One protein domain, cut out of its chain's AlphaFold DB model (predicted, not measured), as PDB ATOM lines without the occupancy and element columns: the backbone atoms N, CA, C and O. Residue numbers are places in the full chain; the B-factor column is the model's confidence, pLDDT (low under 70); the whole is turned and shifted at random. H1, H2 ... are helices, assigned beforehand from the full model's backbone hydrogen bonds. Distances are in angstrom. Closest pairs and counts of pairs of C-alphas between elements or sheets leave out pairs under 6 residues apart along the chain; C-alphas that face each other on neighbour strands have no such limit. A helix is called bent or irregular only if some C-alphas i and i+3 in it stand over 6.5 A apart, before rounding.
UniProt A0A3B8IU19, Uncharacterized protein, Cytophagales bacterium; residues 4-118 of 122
ATOM      1  N   ASN A   4     157.950 252.558 244.451       64.50
ATOM      2  CA  ASN A   4     157.065 252.220 243.341       64.50
ATOM      3  C   ASN A   4     155.846 253.152 243.271       64.50
ATOM      4  O   ASN A   4     155.473 253.564 242.183       64.50
ATOM      5  N   GLY A   5     155.262 253.535 244.411       66.12
ATOM      6  CA  GLY A   5     154.128 254.463 244.460       66.12
ATOM      7  C   GLY A   5     154.448 255.849 243.893       66.12
ATOM      8  O   GLY A   5     153.620 256.425 243.196       66.12
ATOM      9  N   ILE A   6     155.662 256.357 244.125       71.88
ATOM     10  CA  ILE A   6     156.109 257.634 243.546       71.88
ATOM     11  C   ILE A   6     156.268 257.494 242.029       71.88
ATOM     12  O   ILE A   6     155.746 258.315 241.279       71.88
ATOM     13  N   LEU A   7     156.928 256.426 241.573       66.06
ATOM     14  CA  LEU A   7     157.131 256.181 240.144       66.06
ATOM     15  C   LEU A   7     155.805 255.997 239.394       66.06
ATOM     16  O   LEU A   7     155.665 256.500 238.285       66.06
ATOM     17  N   TYR A   8     154.818 255.342 240.012       69.44
ATOM     18  CA  TYR A   8     153.471 255.246 239.450       69.44
ATOM     19  C   TYR A   8     152.799 256.615 239.353       69.44
ATOM     20  O   TYR A   8     152.285 256.951 238.296       69.44
ATOM     21  N   SER A   9     152.896 257.450 240.392       70.69
ATOM     22  CA  SER A   9     152.293 258.789 240.359       70.69
ATOM     23  C   SER A   9     152.914 259.718 239.307       70.69
ATOM     24  O   SER A   9     152.221 260.557 238.738       70.69
ATOM     25  N   MET A  10     154.210 259.560 239.012       72.62
ATOM     26  CA  MET A  10     154.862 260.257 237.898       72.62
ATOM     27  C   MET A  10     154.369 259.725 236.552       72.62
ATOM     28  O   MET A  10     154.226 260.484 235.598       72.62
ATOM     29  N   MET A  11     154.078 258.427 236.479       70.12
ATOM     30  CA  MET A  11     153.604 257.792 235.260       70.12
ATOM     31  C   MET A  11     152.173 258.191 234.900       70.12
ATOM     32  O   MET A  11     151.906 258.507 233.741       70.12
ATOM     33  N   ASP A  12     151.285 258.242 235.893       74.25
ATOM     34  CA  ASP A  12     149.899 258.687 235.722       74.25
ATOM     35  C   ASP A  12     149.847 260.116 235.151       74.25
ATOM     36  O   ASP A  12     149.013 260.431 234.297       74.25
ATOM     37  N   ARG A  13     150.787 260.974 235.572       72.31
ATOM     38  CA  ARG A  13     150.952 262.332 235.027       72.31
ATOM     39  C   ARG A  13     151.401 262.309 233.571       72.31
ATOM     40  O   ARG A  13     150.705 262.850 232.725       72.31
ATOM     41  N   VAL A  14     152.474 261.582 233.246       74.56
ATOM     42  CA  VAL A  14     152.965 261.469 231.858       74.56
ATOM     43  C   VAL A  14     151.877 260.943 230.912       74.56
ATOM     44  O   VAL A  14     151.727 261.440 229.798       74.56
ATOM     45  N   GLN A  15     151.090 259.952 231.339       72.06
ATOM     46  CA  GLN A  15     149.961 259.448 230.552       72.06
ATOM     47  C   GLN A  15     148.864 260.500 230.353       72.06
ATOM     48  O   GLN A  15     148.250 260.546 229.283       72.06
ATOM     49  N   THR A  16     148.612 261.322 231.374       77.38
ATOM     50  CA  THR A  16     147.650 262.425 231.313       77.38
ATOM     51  C   THR A  16     148.100 263.454 230.279       77.38
ATOM     52  O   THR A  16     147.355 263.703 229.329       77.38
ATOM     53  N   ASP A  17     149.343 263.924 230.367       75.44
ATOM     54  CA  ASP A  17     149.910 264.940 229.470       75.44
ATOM     55  C   ASP A  17     149.959 264.448 228.013       75.44
ATOM     56  O   ASP A  17     149.577 265.146 227.070       75.44
ATOM     57  N   LEU A  18     150.343 263.181 227.803       73.12
ATOM     58  CA  LEU A  18     150.310 262.550 226.479       73.12
ATOM     59  C   LEU A  18     148.887 262.467 225.906       73.12
ATOM     60  O   LEU A  18     148.697 262.588 224.692       73.12
ATOM     61  N   GLY A  19     147.880 262.275 226.760       73.19
ATOM     62  CA  GLY A  19     146.469 262.282 226.377       73.19
ATOM     63  C   GLY A  19     145.962 263.653 225.923       73.19
ATOM     64  O   GLY A  19     145.009 263.718 225.134       73.19
ATOM     65  N   GLU A  20     146.591 264.736 226.381       77.62
ATOM     66  CA  GLU A  20     146.293 266.103 225.951       77.62
ATOM     67  C   GLU A  20     146.914 266.421 224.589       77.62
ATOM     68  O   GLU A  20     146.238 266.981 223.718       77.62
ATOM     69  N   VAL A  21     148.153 265.972 224.363       75.31
ATOM     70  CA  VAL A  21     148.858 266.143 223.085       75.31
ATOM     71  C   VAL A  21     148.243 265.279 221.980       75.31
ATOM     72  O   VAL A  21     148.039 265.758 220.862       75.31
ATOM     73  N   PHE A  22     147.907 264.018 222.272       74.50
ATOM     74  CA  PHE A  22     147.365 263.055 221.310       74.50
ATOM     75  C   PHE A  22     145.975 262.563 221.753       74.50
ATOM     76  O   PHE A  22     145.819 261.516 222.379       74.50
ATOM     77  N   LYS A  23     144.908 263.291 221.384       74.50
ATOM     78  CA  LYS A  23     143.514 262.949 221.764       74.50
ATOM     79  C   LYS A  23     143.064 261.515 221.418       74.50
ATOM     80  O   LYS A  23     142.242 260.974 222.168       74.50
ATOM     81  N   PRO A  24     143.533 260.868 220.331       75.12
ATOM     82  CA  PRO A  24     143.264 259.450 220.103       75.12
ATOM     83  C   PRO A  24     143.830 258.540 221.206       75.12
ATOM     84  O   PRO A  24     143.150 257.587 221.582       75.12
ATOM     85  N   MET A  25     144.984 258.878 221.803       68.56
ATOM     86  CA  MET A  25     145.532 258.201 222.993       68.56
ATOM     87  C   MET A  25     144.541 258.246 224.148       68.56
ATOM     88  O   MET A  25     144.285 257.233 224.780       68.56
ATOM     89  N   ARG A  26     143.907 259.401 224.388       69.75
ATOM     90  CA  ARG A  26     142.924 259.564 225.471       69.75
ATOM     91  C   ARG A  26     141.731 258.615 225.329       69.75
ATOM     92  O   ARG A  26     141.163 258.168 226.323       69.75
ATOM     93  N   ARG A  27     141.336 258.302 224.089       70.75
ATOM     94  CA  ARG A  27     140.289 257.304 223.803       70.75
ATOM     95  C   ARG A  27     140.819 255.878 223.939       70.75
ATOM     96  O   ARG A  27     140.106 255.029 224.460       70.75
ATOM     97  N   TRP A  28     142.055 255.633 223.512       66.31
ATOM     98  CA  TRP A  28     142.712 254.333 223.619       66.31
ATOM     99  C   TRP A  28     142.998 253.936 225.075       66.31
ATOM    100  O   TRP A  28     142.673 252.821 225.465       66.31
ATOM    101  N   ASN A  29     143.476 254.857 225.917       63.75
ATOM    102  CA  ASN A  29     143.718 254.636 227.350       63.75
ATOM    103  C   ASN A  29     142.442 254.224 228.095       63.75
ATOM    104  O   ASN A  29     142.489 253.356 228.960       63.75
ATOM    105  N   ARG A  30     141.276 254.764 227.709       66.06
ATOM    106  CA  ARG A  30     139.981 254.314 228.252       66.06
ATOM    107  C   ARG A  30     139.619 252.877 227.865       66.06
ATOM    108  O   ARG A  30     138.877 252.240 228.600       66.06
ATOM    109  N   LEU A  31     140.107 252.383 226.727       58.69
ATOM    110  CA  LEU A  31     139.794 251.048 226.205       58.69
ATOM    111  C   LEU A  31     140.837 249.990 226.602       58.69
ATOM    112  O   LEU A  31     140.507 248.815 226.709       58.69
ATOM    113  N   VAL A  32     142.090 250.400 226.810       58.00
ATOM    114  CA  VAL A  32     143.262 249.511 226.903       58.00
ATOM    115  C   VAL A  32     143.996 249.646 228.248       58.00
ATOM    116  O   VAL A  32     145.034 249.022 228.443       58.00
ATOM    117  N   GLY A  33     143.443 250.397 229.211       59.31
ATOM    118  CA  GLY A  33     144.118 250.819 230.451       59.31
ATOM    119  C   GLY A  33     144.884 249.739 231.233       59.31
ATOM    120  O   GLY A  33     145.928 250.025 231.801       59.31
ATOM    121  N   THR A  34     144.461 248.471 231.206       56.28
ATOM    122  CA  THR A  34     145.177 247.379 231.899       56.28
ATOM    123  C   THR A  34     146.404 246.839 231.154       56.28
ATOM    124  O   THR A  34     147.286 246.249 231.781       56.28
ATOM    125  N   LEU A  35     146.473 246.996 229.830       53.28
ATOM    126  CA  LEU A  35     147.618 246.569 229.020       53.28
ATOM    127  C   LEU A  35     148.730 247.619 229.031       53.28
ATOM    128  O   LEU A  35     149.898 247.235 229.109       53.28
ATOM    129  N   ASP A  36     148.376 248.906 229.019       62.22
ATOM    130  CA  ASP A  36     149.350 249.997 229.123       62.22
ATOM    131  C   ASP A  36     150.091 249.919 230.467       62.22
ATOM    132  O   ASP A  36     151.311 249.768 230.503       62.22
ATOM    133  N   ASP A  37     149.353 249.789 231.574       63.94
ATOM    134  CA  ASP A  37     149.915 249.572 232.912       63.94
ATOM    135  C   ASP A  37     150.933 248.428 232.983       63.94
ATOM    136  O   ASP A  37     151.925 248.512 233.709       63.94
ATOM    137  N   ARG A  38     150.698 247.330 232.256       65.62
ATOM    138  CA  ARG A  38     151.598 246.167 232.258       65.62
ATOM    139  C   ARG A  38     152.878 246.446 231.488       65.62
ATOM    140  O   ARG A  38     153.952 246.134 231.998       65.62
ATOM    141  N   VAL A  39     152.787 247.034 230.296       67.06
ATOM    142  CA  VAL A  39     153.971 247.375 229.488       67.06
ATOM    143  C   VAL A  39     154.839 248.391 230.226       67.06
ATOM    144  O   VAL A  39     156.061 248.246 230.281       67.06
ATOM    145  N   LEU A  40     154.205 249.362 230.874       67.31
ATOM    146  CA  LEU A  40     154.886 250.405 231.628       67.31
ATOM    147  C   LEU A  40     155.533 249.864 232.906       67.31
ATOM    148  O   LEU A  40     156.693 250.165 233.179       67.31
ATOM    149  N   LYS A  41     154.845 248.979 233.643       68.75
ATOM    150  CA  LYS A  41     155.427 248.262 234.793       68.75
ATOM    151  C   LYS A  41     156.645 247.436 234.394       68.75
ATOM    152  O   LYS A  41     157.649 247.461 235.104       68.75
ATOM    153  N   VAL A  42     156.577 246.740 233.259       73.81
ATOM    154  CA  VAL A  42     157.703 245.960 232.726       73.81
ATOM    155  C   VAL A  42     158.872 246.874 232.358       73.81
ATOM    156  O   VAL A  42     160.006 246.593 232.746       73.81
ATOM    157  N   GLY A  43     158.606 247.992 231.676       77.69
ATOM    158  CA  GLY A  43     159.630 248.976 231.320       77.69
ATOM    159  C   GLY A  43     160.320 249.573 232.546       77.69
ATOM    160  O   GLY A  43     161.547 249.605 232.612       77.69
ATOM    161  N   LEU A  44     159.543 249.975 233.553       75.88
ATOM    162  CA  LEU A  44     160.052 250.576 234.782       75.88
ATOM    163  C   LEU A  44     160.863 249.585 235.627       75.88
ATOM    164  O   LEU A  44     161.942 249.922 236.117       75.88
ATOM    165  N   TYR A  45     160.375 248.349 235.769       80.81
ATOM    166  CA  TYR A  45     161.116 247.286 236.444       80.81
ATOM    167  C   TYR A  45     162.441 246.995 235.730       80.81
ATOM    168  O   TYR A  45     163.483 246.878 236.380       80.81
ATOM    169  N   GLY A  46     162.418 246.941 234.395       83.25
ATOM    170  CA  GLY A  46     163.614 246.786 233.573       83.25
ATOM    171  C   GLY A  46     164.606 247.935 233.761       83.25
ATOM    172  O   GLY A  46     165.779 247.685 234.027       83.25
ATOM    173  N   ALA A  47     164.137 249.184 233.707       82.50
ATOM    174  CA  ALA A  47     164.969 250.373 233.887       82.50
ATOM    175  C   ALA A  47     165.621 250.417 235.276       82.50
ATOM    176  O   ALA A  47     166.824 250.647 235.386       82.50
ATOM    177  N   ARG A  48     164.854 250.127 236.336       83.50
ATOM    178  CA  ARG A  48     165.378 250.057 237.707       83.50
ATOM    179  C   ARG A  48     166.417 248.949 237.856       83.50
ATOM    180  O   ARG A  48     167.468 249.185 238.445       83.50
ATOM    181  N   SER A  49     166.126 247.759 237.336       86.75
ATOM    182  CA  SER A  49     167.046 246.618 237.408       86.75
ATOM    183  C   SER A  49     168.356 246.926 236.684       86.75
ATOM    184  O   SER A  49     169.431 246.677 237.219       86.75
ATOM    185  N   LEU A  50     168.274 247.544 235.501       86.31
ATOM    186  CA  LEU A  50     169.443 247.991 234.752       86.31
ATOM    187  C   LEU A  50     170.241 249.047 235.526       86.31
ATOM    188  O   LEU A  50     171.452 248.906 235.655       86.31
ATOM    189  N   ALA A  51     169.577 250.064 236.080       87.56
ATOM    190  CA  ALA A  51     170.236 251.098 236.875       87.56
ATOM    191  C   ALA A  51     170.978 250.507 238.084       87.56
ATOM    192  O   ALA A  51     172.112 250.896 238.350       87.56
ATOM    193  N   TRP A  52     170.373 249.531 238.769       90.88
ATOM    194  CA  TRP A  52     171.007 248.845 239.895       90.88
ATOM    195  C   TRP A  52     172.239 248.041 239.467       90.88
ATOM    196  O   TRP A  52     173.305 248.210 240.051       90.88
ATOM    197  N   MET A  53     172.132 247.243 238.398       90.62
ATOM    198  CA  MET A  53     173.273 246.489 237.859       90.62
ATOM    199  C   MET A  53     174.428 247.403 237.435       90.62
ATOM    200  O   MET A  53     175.591 247.051 237.621       90.62
ATOM    201  N   GLN A  54     174.130 248.571 236.861       90.25
ATOM    202  CA  GLN A  54     175.169 249.530 236.487       90.25
ATOM    203  C   GLN A  54     175.795 250.185 237.720       90.25
ATOM    204  O   GLN A  54     177.016 250.279 237.786       90.25
ATOM    205  N   ALA A  55     174.997 250.586 238.712       91.06
ATOM    206  CA  ALA A  55     175.511 251.141 239.962       91.06
ATOM    207  C   ALA A  55     176.433 250.150 240.690       91.06
ATOM    208  O   ALA A  55     177.492 250.539 241.172       91.06
ATOM    209  N   GLU A  56     176.074 248.867 240.709       93.00
ATOM    210  CA  GLU A  56     176.906 247.807 241.277       93.00
ATOM    211  C   GLU A  56     178.215 247.618 240.499       93.00
ATOM    212  O   GLU A  56     179.275 247.473 241.109       93.00
ATOM    213  N   GLN A  57     178.180 247.683 239.163       90.06
ATOM    214  CA  GLN A  57     179.396 247.662 238.344       90.06
ATOM    215  C   GLN A  57     180.310 248.849 238.658       90.06
ATOM    216  O   GLN A  57     181.513 248.645 238.811       90.06
ATOM    217  N   PHE A  58     179.758 250.061 238.795       90.06
ATOM    218  CA  PHE A  58     180.518 251.254 239.184       90.06
ATOM    219  C   PHE A  58     181.084 251.147 240.605       90.06
ATOM    220  O   PHE A  58     182.230 251.517 240.836       90.06
ATOM    221  N   ALA A  59     180.326 250.597 241.556       91.62
ATOM    222  CA  ALA A  59     180.778 250.441 242.938       91.62
ATOM    223  C   ALA A  59     181.977 249.485 243.078       91.62
ATOM    224  O   ALA A  59     182.817 249.682 243.952       91.62
ATOM    225  N   HIS A  60     182.071 248.469 242.214       90.31
ATOM    226  CA  HIS A  60     183.155 247.481 242.233       90.31
ATOM    227  C   HIS A  60     184.308 247.791 241.268       90.31
ATOM    228  O   HIS A  60     185.274 247.027 241.210       90.31
ATOM    229  N   SER A  61     184.233 248.873 240.490       89.12
ATOM    230  CA  SER A  61     185.287 249.238 239.540       89.12
ATOM    231  C   SER A  61     186.277 250.235 240.130       89.12
ATOM    232  O   SER A  61     185.965 251.047 240.999       89.12
ATOM    233  N   SER A  62     187.516 250.166 239.642       88.38
ATOM    234  CA  SER A  62     188.539 251.137 240.009       88.38
ATOM    235  C   SER A  62     188.234 252.501 239.371       88.38
ATOM    236  O   SER A  62     187.647 252.542 238.287       88.38
ATOM    237  N   PRO A  63     188.697 253.629 239.943       82.94
ATOM    238  CA  PRO A  63     188.518 254.950 239.331       82.94
ATOM    239  C   PRO A  63     189.057 255.060 237.895       82.94
ATOM    240  O   PRO A  63     188.578 255.877 237.120       82.94
ATOM    241  N   LYS A  64     190.026 254.216 237.512       84.19
ATOM    242  CA  LYS A  64     190.574 254.164 236.145       84.19
ATOM    243  C   LYS A  64     189.637 253.479 235.142       84.19
ATOM    244  O   LYS A  64     189.777 253.689 233.943       84.19
ATOM    245  N   ASP A  65     188.696 252.661 235.615       88.81
ATOM    246  CA  ASP A  65     187.715 251.956 234.782       88.81
ATOM    247  C   ASP A  65     186.420 252.750 234.567       88.81
ATOM    248  O   ASP A  65     185.637 252.404 233.677       88.81
ATOM    249  N   PHE A  66     186.199 253.815 235.344       89.00
ATOM    250  CA  PHE A  66     184.975 254.620 235.291       89.00
ATOM    251  C   PHE A  66     184.732 255.202 233.901       89.00
ATOM    252  O   PHE A  66     183.654 255.007 233.344       89.00
ATOM    253  N   ASP A  67     185.745 255.830 233.300       89.81
ATOM    254  CA  ASP A  67     185.623 256.438 231.971       89.81
ATOM    255  C   ASP A  67     185.290 255.400 230.895       89.81
ATOM    256  O   ASP A  67     184.535 255.664 229.957       89.81
ATOM    257  N   ARG A  68     185.818 254.180 231.031       90.62
ATOM    258  CA  ARG A  68     185.520 253.082 230.105       90.62
ATOM    259  C   ARG A  68     184.073 252.613 230.250       90.62
ATOM    260  O   ARG A  68     183.398 252.407 229.242       90.62
ATOM    261  N   LEU A  69     183.601 252.439 231.484       89.44
ATOM    262  CA  LEU A  69     182.223 252.031 231.768       89.44
ATOM    263  C   LEU A  69     181.216 253.100 231.336       89.44
ATOM    264  O   LEU A  69     180.193 252.762 230.739       89.44
ATOM    265  N   LEU A  70     181.532 254.372 231.574       90.12
ATOM    266  CA  LEU A  70     180.709 255.503 231.163       90.12
ATOM    267  C   LEU A  70     180.608 255.589 229.637       90.12
ATOM    268  O   LEU A  70     179.504 255.592 229.102       90.12
ATOM    269  N   ASN A  71     181.736 255.519 228.923       92.94
ATOM    270  CA  ASN A  71     181.732 255.512 227.458       92.94
ATOM    271  C   ASN A  71     180.916 254.348 226.881       92.94
ATOM    272  O   ASN A  71     180.190 254.507 225.901       92.94
ATOM    273  N   HIS A  72     181.009 253.161 227.484       90.50
ATOM    274  CA  HIS A  72     180.232 252.011 227.031       90.50
ATOM    275  C   HIS A  72     178.725 252.209 227.249       90.50
ATOM    276  O   HIS A  72     177.922 251.819 226.395       90.50
ATOM    277  N   LEU A  73     178.333 252.840 228.358       89.00
ATOM    278  CA  LEU A  73     176.946 253.232 228.596       89.00
ATOM    279  C   LEU A  73     176.460 254.266 227.582       89.00
ATOM    280  O   LEU A  73     175.401 254.068 226.985       89.00
ATOM    281  N   ASP A  74     177.245 255.311 227.340       92.56
ATOM    282  CA  ASP A  74     176.901 256.376 226.399       92.56
ATOM    283  C   ASP A  74     176.702 255.838 224.984       92.56
ATOM    284  O   ASP A  74     175.725 256.187 224.316       92.56
ATOM    285  N   ILE A  75     177.571 254.926 224.536       93.69
ATOM    286  CA  ILE A  75     177.424 254.259 223.238       93.69
ATOM    287  C   ILE A  75     176.101 253.487 223.184       93.69
ATOM    288  O   ILE A  75     175.322 253.678 222.247       93.69
ATOM    289  N   ARG A  76     175.797 252.670 224.201       89.31
ATOM    290  CA  ARG A  76     174.549 251.887 224.244       89.31
ATOM    291  C   ARG A  76     173.308 252.777 224.220       89.31
ATOM    292  O   ARG A  76     172.387 252.526 223.443       89.31
ATOM    293  N   PHE A  77     173.271 253.831 225.034       88.44
ATOM    294  CA  PHE A  77     172.134 254.754 225.051       88.44
ATOM    295  C   PHE A  77     172.021 255.552 223.753       88.44
ATOM    296  O   PHE A  77     170.912 255.759 223.257       88.44
ATOM    297  N   THR A  78     173.147 255.921 223.142       92.94
ATOM    298  CA  THR A  78     173.171 256.566 221.825       92.94
ATOM    299  C   THR A  78     172.573 255.660 220.751       92.94
ATOM    300  O   THR A  78     171.798 256.124 219.912       92.94
ATOM    301  N   GLU A  79     172.885 254.365 220.760       89.44
ATOM    302  CA  GLU A  79     172.319 253.399 219.813       89.44
ATOM    303  C   GLU A  79     170.808 253.240 219.983       89.44
ATOM    304  O   GLU A  79     170.070 253.276 218.990       89.44
ATOM    305  N   ILE A  80     170.334 253.141 221.228       87.94
ATOM    306  CA  ILE A  80     168.900 253.106 221.540       87.94
ATOM    307  C   ILE A  80     168.230 254.397 221.057       87.94
ATOM    308  O   ILE A  80     167.238 254.339 220.331       87.94
ATOM    309  N   GLY A  81     168.802 255.560 221.378       86.69
ATOM    310  CA  GLY A  81     168.289 256.861 220.949       86.69
ATOM    311  C   GLY A  81     168.196 256.977 219.428       86.69
ATOM    312  O   GLY A  81     167.167 257.388 218.889       86.69
ATOM    313  N   ARG A  82     169.222 256.519 218.700       89.12
ATOM    314  CA  ARG A  82     169.196 256.457 217.228       89.12
ATOM    315  C   ARG A  82     168.093 255.534 216.713       89.12
ATOM    316  O   ARG A  82     167.435 255.886 215.735       89.12
ATOM    317  N   ALA A  83     167.878 254.381 217.345       86.75
ATOM    318  CA  ALA A  83     166.831 253.440 216.954       86.75
ATOM    319  C   ALA A  83     165.418 254.001 217.185       86.75
ATOM    320  O   ALA A  83     164.535 253.765 216.359       86.75
ATOM    321  N   VAL A  84     165.219 254.774 218.257       84.31
ATOM    322  CA  VAL A  84     163.958 255.476 218.551       84.31
ATOM    323  C   VAL A  84     163.711 256.605 217.547       84.31
ATOM    324  O   VAL A  84     162.631 256.684 216.969       84.31
ATOM    325  N   LEU A  85     164.719 257.443 217.277       83.94
ATOM    326  CA  LEU A  85     164.597 258.568 216.339       83.94
ATOM    327  C   LEU A  85     164.430 258.116 214.883       83.94
ATOM    328  O   LEU A  85     163.761 258.775 214.085       83.94
ATOM    329  N   ARG A  86     165.072 257.006 214.508       86.75
ATOM    330  CA  ARG A  86     165.070 256.465 213.144       86.75
ATOM    331  C   ARG A  86     164.799 254.961 213.169       86.75
ATOM    332  O   ARG A  86     165.708 254.163 212.924       86.75
ATOM    333  N   PRO A  87     163.545 254.544 213.410       87.25
ATOM    334  CA  PRO A  87     163.228 253.132 213.453       87.25
ATOM    335  C   PRO A  87     163.394 252.519 212.065       87.25
ATOM    336  O   PRO A  87     162.842 252.992 211.067       87.25
ATOM    337  N   LYS A  88     164.164 251.429 212.009       88.38
ATOM    338  CA  LYS A  88     164.470 250.703 210.764       88.38
ATOM    339  C   LYS A  88     163.218 250.078 210.138       88.38
ATOM    340  O   LYS A  88     163.132 249.924 208.924       88.38
ATOM    341  N   ARG A  89     162.236 249.714 210.970       92.81
ATOM    342  CA  ARG A  89     161.013 249.019 210.556       92.81
ATOM    343  C   ARG A  89     159.996 250.006 209.983       92.81
ATOM    344  O   ARG A  89     159.584 250.951 210.652       92.81
ATOM    345  N   TRP A  90     159.560 249.762 208.749       90.94
ATOM    346  CA  TRP A  90     158.673 250.673 208.020       90.94
ATOM    347  C   TRP A  90     157.317 250.885 208.707       90.94
ATOM    348  O   TRP A  90     156.822 252.008 208.720       90.94
ATOM    349  N   TRP A  91     156.754 249.845 209.322       92.00
ATOM    350  CA  TRP A  91     155.469 249.915 210.017       92.00
ATOM    351  C   TRP A  91     155.546 250.756 211.296       92.00
ATOM    352  O   TRP A  91     154.596 251.466 211.609       92.00
ATOM    353  N   VAL A  92     156.696 250.776 211.985       87.75
ATOM    354  CA  VAL A  92     156.923 251.683 213.127       87.75
ATOM    355  C   VAL A  92     156.913 253.129 212.642       87.75
ATOM    356  O   VAL A  92     156.255 253.976 213.235       87.75
ATOM    357  N   ARG A  93     157.584 253.418 211.518       87.94
ATOM    358  CA  ARG A  93     157.556 254.759 210.906       87.94
ATOM    359  C   ARG A  93     156.140 255.175 210.510       87.94
ATOM    360  O   ARG A  93     155.791 256.341 210.674       87.94
ATOM    361  N   LEU A  94     155.341 254.239 209.997       88.69
ATOM    362  CA  LEU A  94     153.945 254.491 209.651       88.69
ATOM    363  C   LEU A  94     153.109 254.796 210.901       88.69
ATOM    364  O   LEU A  94     152.387 255.788 210.911       88.69
ATOM    365  N   GLY A  95     153.278 254.012 211.969       86.19
ATOM    366  CA  GLY A  95     152.645 254.265 213.264       86.19
ATOM    367  C   GLY A  95     153.013 255.636 213.835       86.19
ATOM    368  O   GLY A  95     152.129 256.404 214.196       86.19
ATOM    369  N   MET A  96     154.296 256.009 213.825       84.69
ATOM    370  CA  MET A  96     154.732 257.337 214.279       84.69
ATOM    371  C   MET A  96     154.178 258.474 213.416       84.69
ATOM    372  O   MET A  96     153.840 259.529 213.942       84.69
ATOM    373  N   ARG A  97     154.059 258.282 212.094       84.75
ATOM    374  CA  ARG A  97     153.385 259.253 211.214       84.75
ATOM    375  C   ARG A  97     151.912 259.412 211.577       84.75
ATOM    376  O   ARG A  97     151.420 260.533 211.587       84.75
ATOM    377  N   TRP A  98     151.227 258.312 211.881       85.12
ATOM    378  CA  TRP A  98     149.836 258.351 212.322       85.12
ATOM    379  C   TRP A  98     149.682 259.105 213.646       85.12
ATOM    380  O   TRP A  98     148.827 259.983 213.734       85.12
ATOM    381  N   VAL A  99     150.560 258.838 214.620       81.00
ATOM    382  CA  VAL A  99     150.616 259.594 215.881       81.00
ATOM    383  C   VAL A  99     150.816 261.079 215.590       81.00
ATOM    384  O   VAL A  99     149.963 261.883 215.947       81.00
ATOM    385  N   ARG A 100     151.858 261.438 214.829       82.12
ATOM    386  CA  ARG A 100     152.184 262.834 214.497       82.12
ATOM    387  C   ARG A 100     151.037 263.588 213.823       82.12
ATOM    388  O   ARG A 100     150.861 264.774 214.072       82.12
ATOM    389  N   ASN A 101     150.249 262.910 212.993       84.00
ATOM    390  CA  ASN A 101     149.099 263.513 212.322       84.00
ATOM    391  C   ASN A 101     147.901 263.757 213.253       84.00
ATOM    392  O   ASN A 101     147.047 264.573 212.920       84.00
ATOM    393  N   GLY A 102     147.800 263.048 214.379       79.12
ATOM    394  CA  GLY A 102     146.746 263.281 215.370       79.12
ATOM    395  C   GLY A 102     147.201 264.076 216.593       79.12
ATOM    396  O   GLY A 102     146.395 264.279 217.503       79.12
ATOM    397  N   GLU A 103     148.466 264.497 216.641       81.88
ATOM    398  CA  GLU A 103     148.976 265.407 217.667       81.88
ATOM    399  C   GLU A 103     148.437 266.825 217.434       81.88
ATOM    400  O   GLU A 103     148.405 267.322 216.307       81.88
ATOM    401  N   ILE A 104     148.031 267.496 218.511       79.62
ATOM    402  CA  ILE A 104     147.493 268.861 218.476       79.62
ATOM    403  C   ILE A 104     148.598 269.864 218.838       79.62
ATOM    404  O   ILE A 104     149.534 269.542 219.570       79.62
ATOM    405  N   GLY A 105     148.505 271.078 218.291       78.56
ATOM    406  CA  GLY A 105     149.453 272.163 218.552       78.56
ATOM    407  C   GLY A 105     150.780 272.011 217.809       78.56
ATOM    408  O   GLY A 105     151.038 271.008 217.134       78.56
ATOM    409  N   THR A 106     151.622 273.032 217.914       83.38
ATOM    410  CA  THR A 106     152.988 273.038 217.382       83.38
ATOM    411  C   THR A 106     153.946 272.289 218.310       83.38
ATOM    412  O   THR A 106     153.624 271.968 219.451       83.38
ATOM    413  N   VAL A 107     155.167 272.013 217.839       78.44
ATOM    414  CA  VAL A 107     156.220 271.445 218.700       78.44
ATOM    415  C   VAL A 107     156.505 272.358 219.898       78.44
ATOM    416  O   VAL A 107     156.700 271.850 220.995       78.44
ATOM    417  N   ALA A 108     156.475 273.681 219.706       81.38
ATOM    418  CA  ALA A 108     156.671 274.646 220.783       81.38
ATOM    419  C   ALA A 108     155.547 274.569 221.825       81.38
ATOM    420  O   ALA A 108     155.849 274.511 223.010       81.38
ATOM    421  N   ASP A 109     154.286 274.461 221.395       79.06
ATOM    422  CA  ASP A 109     153.138 274.336 222.309       79.06
ATOM    423  C   ASP A 109     153.218 273.055 223.143       79.06
ATOM    424  O   ASP A 109     152.887 273.051 224.320       79.06
ATOM    425  N   ARG A 110     153.697 271.961 222.545       78.19
ATOM    426  CA  ARG A 110     153.862 270.675 223.239       78.19
ATOM    427  C   ARG A 110     155.026 270.707 224.215       78.19
ATOM    428  O   ARG A 110     154.905 270.178 225.308       78.19
ATOM    429  N   ILE A 111     156.146 271.315 223.822       77.81
ATOM    430  CA  ILE A 111     157.275 271.517 224.734       77.81
ATOM    431  C   ILE A 111     156.835 272.413 225.888       77.81
ATOM    432  O   ILE A 111     157.135 272.074 227.019       77.81
ATOM    433  N   ALA A 112     156.098 273.495 225.624       78.31
ATOM    434  CA  ALA A 112     155.560 274.368 226.660       78.31
ATOM    435  C   ALA A 112     154.613 273.604 227.593       78.31
ATOM    436  O   ALA A 112     154.841 273.612 228.792       78.31
ATOM    437  N   LEU A 113     153.644 272.853 227.059       75.12
ATOM    438  CA  LEU A 113     152.731 272.021 227.851       75.12
ATOM    439  C   LEU A 113     153.480 271.021 228.750       75.12
ATOM    440  O   LEU A 113     153.108 270.825 229.898       75.12
ATOM    441  N   LEU A 114     154.555 270.416 228.238       68.00
ATOM    442  CA  LEU A 114     155.374 269.451 228.979       68.00
ATOM    443  C   LEU A 114     156.411 270.112 229.911       68.00
ATOM    444  O   LEU A 114     156.943 269.444 230.798       68.00
ATOM    445  N   ALA A 115     156.748 271.386 229.697       67.62
ATOM    446  CA  ALA A 115     157.770 272.117 230.448       67.62
ATOM    447  C   ALA A 115     157.186 273.008 231.552       67.62
ATOM    448  O   ALA A 115     157.842 273.180 232.578       67.62
ATOM    449  N   ASP A 116     155.983 273.560 231.371       53.78
ATOM    450  CA  ASP A 116     155.349 274.477 232.331       53.78
ATOM    451  C   ASP A 116     155.102 273.783 233.686       53.78
ATOM    452  O   ASP A 116     155.291 274.371 234.751       53.78
ATOM    453  N   ASP A 117     154.843 272.473 233.673       52.09
ATOM    454  CA  ASP A 117     154.608 271.689 234.892       52.09
ATOM    455  C   ASP A 117     155.900 271.356 235.682       52.09
ATOM    456  O   ASP A 117     155.846 270.944 236.841       52.09
ATOM    457  N   GLN A 118     157.095 271.602 235.113       50.03
ATOM    458  CA  GLN A 118     158.372 271.521 235.850       50.03
ATOM    459  C   GLN A 118     158.599 272.744 236.764       50.03
ATOM    460  O   GLN A 118     159.458 272.695 237.647       50.03
TER     461      GLN A 118
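What this domain is: This is residues 4 to 118 of the 122 residues of an uncharacterized protein of Cytophagales bacterium (UniProt A0A3B8IU19). Two long helical rods, the arm H2b and helix H3, make a narrow open V that closes at residues 60 to 65, while the short arm H2a and helix H4 come together across its wide end, leaving a loose frame with an empty middle. H1 folds back near H2b, and H5 meets the end of H1. The printed part has 115 residues with five named helices, H1 to H5 in order, and no named strand: all helix. It is loose, with a radius of gyration of the C-alphas of 17.9 A and spans of 50 by 34 by 29 A.

Where its parts are: H2, residues 23 to 59, was assigned as one helix by its hydrogen bonds but is bent, with C-alphas 31 and 34 8.7 A apart. Its arms are H2a, residues 23 to 31, and H2b, residues 34 to 59, 37.4 A long, ending at C-alpha 59 (180.778, 250.441, 242.938). H3, residues 66 to 85, measures 28.1 A. H1, residues 4 to 21, measures 25.9 A from C-alpha 4 (157.065, 252.220, 243.341). H4 is residues 90 to 102, and H5 residues 107 to 116.

How they stand to each other: H2a and H2b are about perpendicular at 80 degrees. H2b and H3 are close but not clearly touching, closest at C-alphas 58 and 66, 6.8 A, at a shallow tilt of 22 degrees, opposite ways. H2a and H4 are close but not clearly touching, closest at C-alphas 24 and 102, 7.0 A, and only just about perpendicular at 72 degrees. H1 touches H2a only at the corner, C-alphas 19 and 26, 4.6 A. H1 and H5 only just touch, with 3 pairs of C-alphas within 8 A, closest 21 and 110, 6.8 A. H3 and H5 are apart. Every O i to N i+4 pair is within hydrogen-bond range in H3, H4 and H5; H1 has 13 of 14, H2a 4 of 5, H2b 21 of 22.

The domain as a whole: The farthest C-alphas, Arg 27 and Lys 64, are 51.9 A apart. The printed part has no cut and no long link. The pLDDT is under 70 in 25 residues, among them 28 to 41 and 114 to 118.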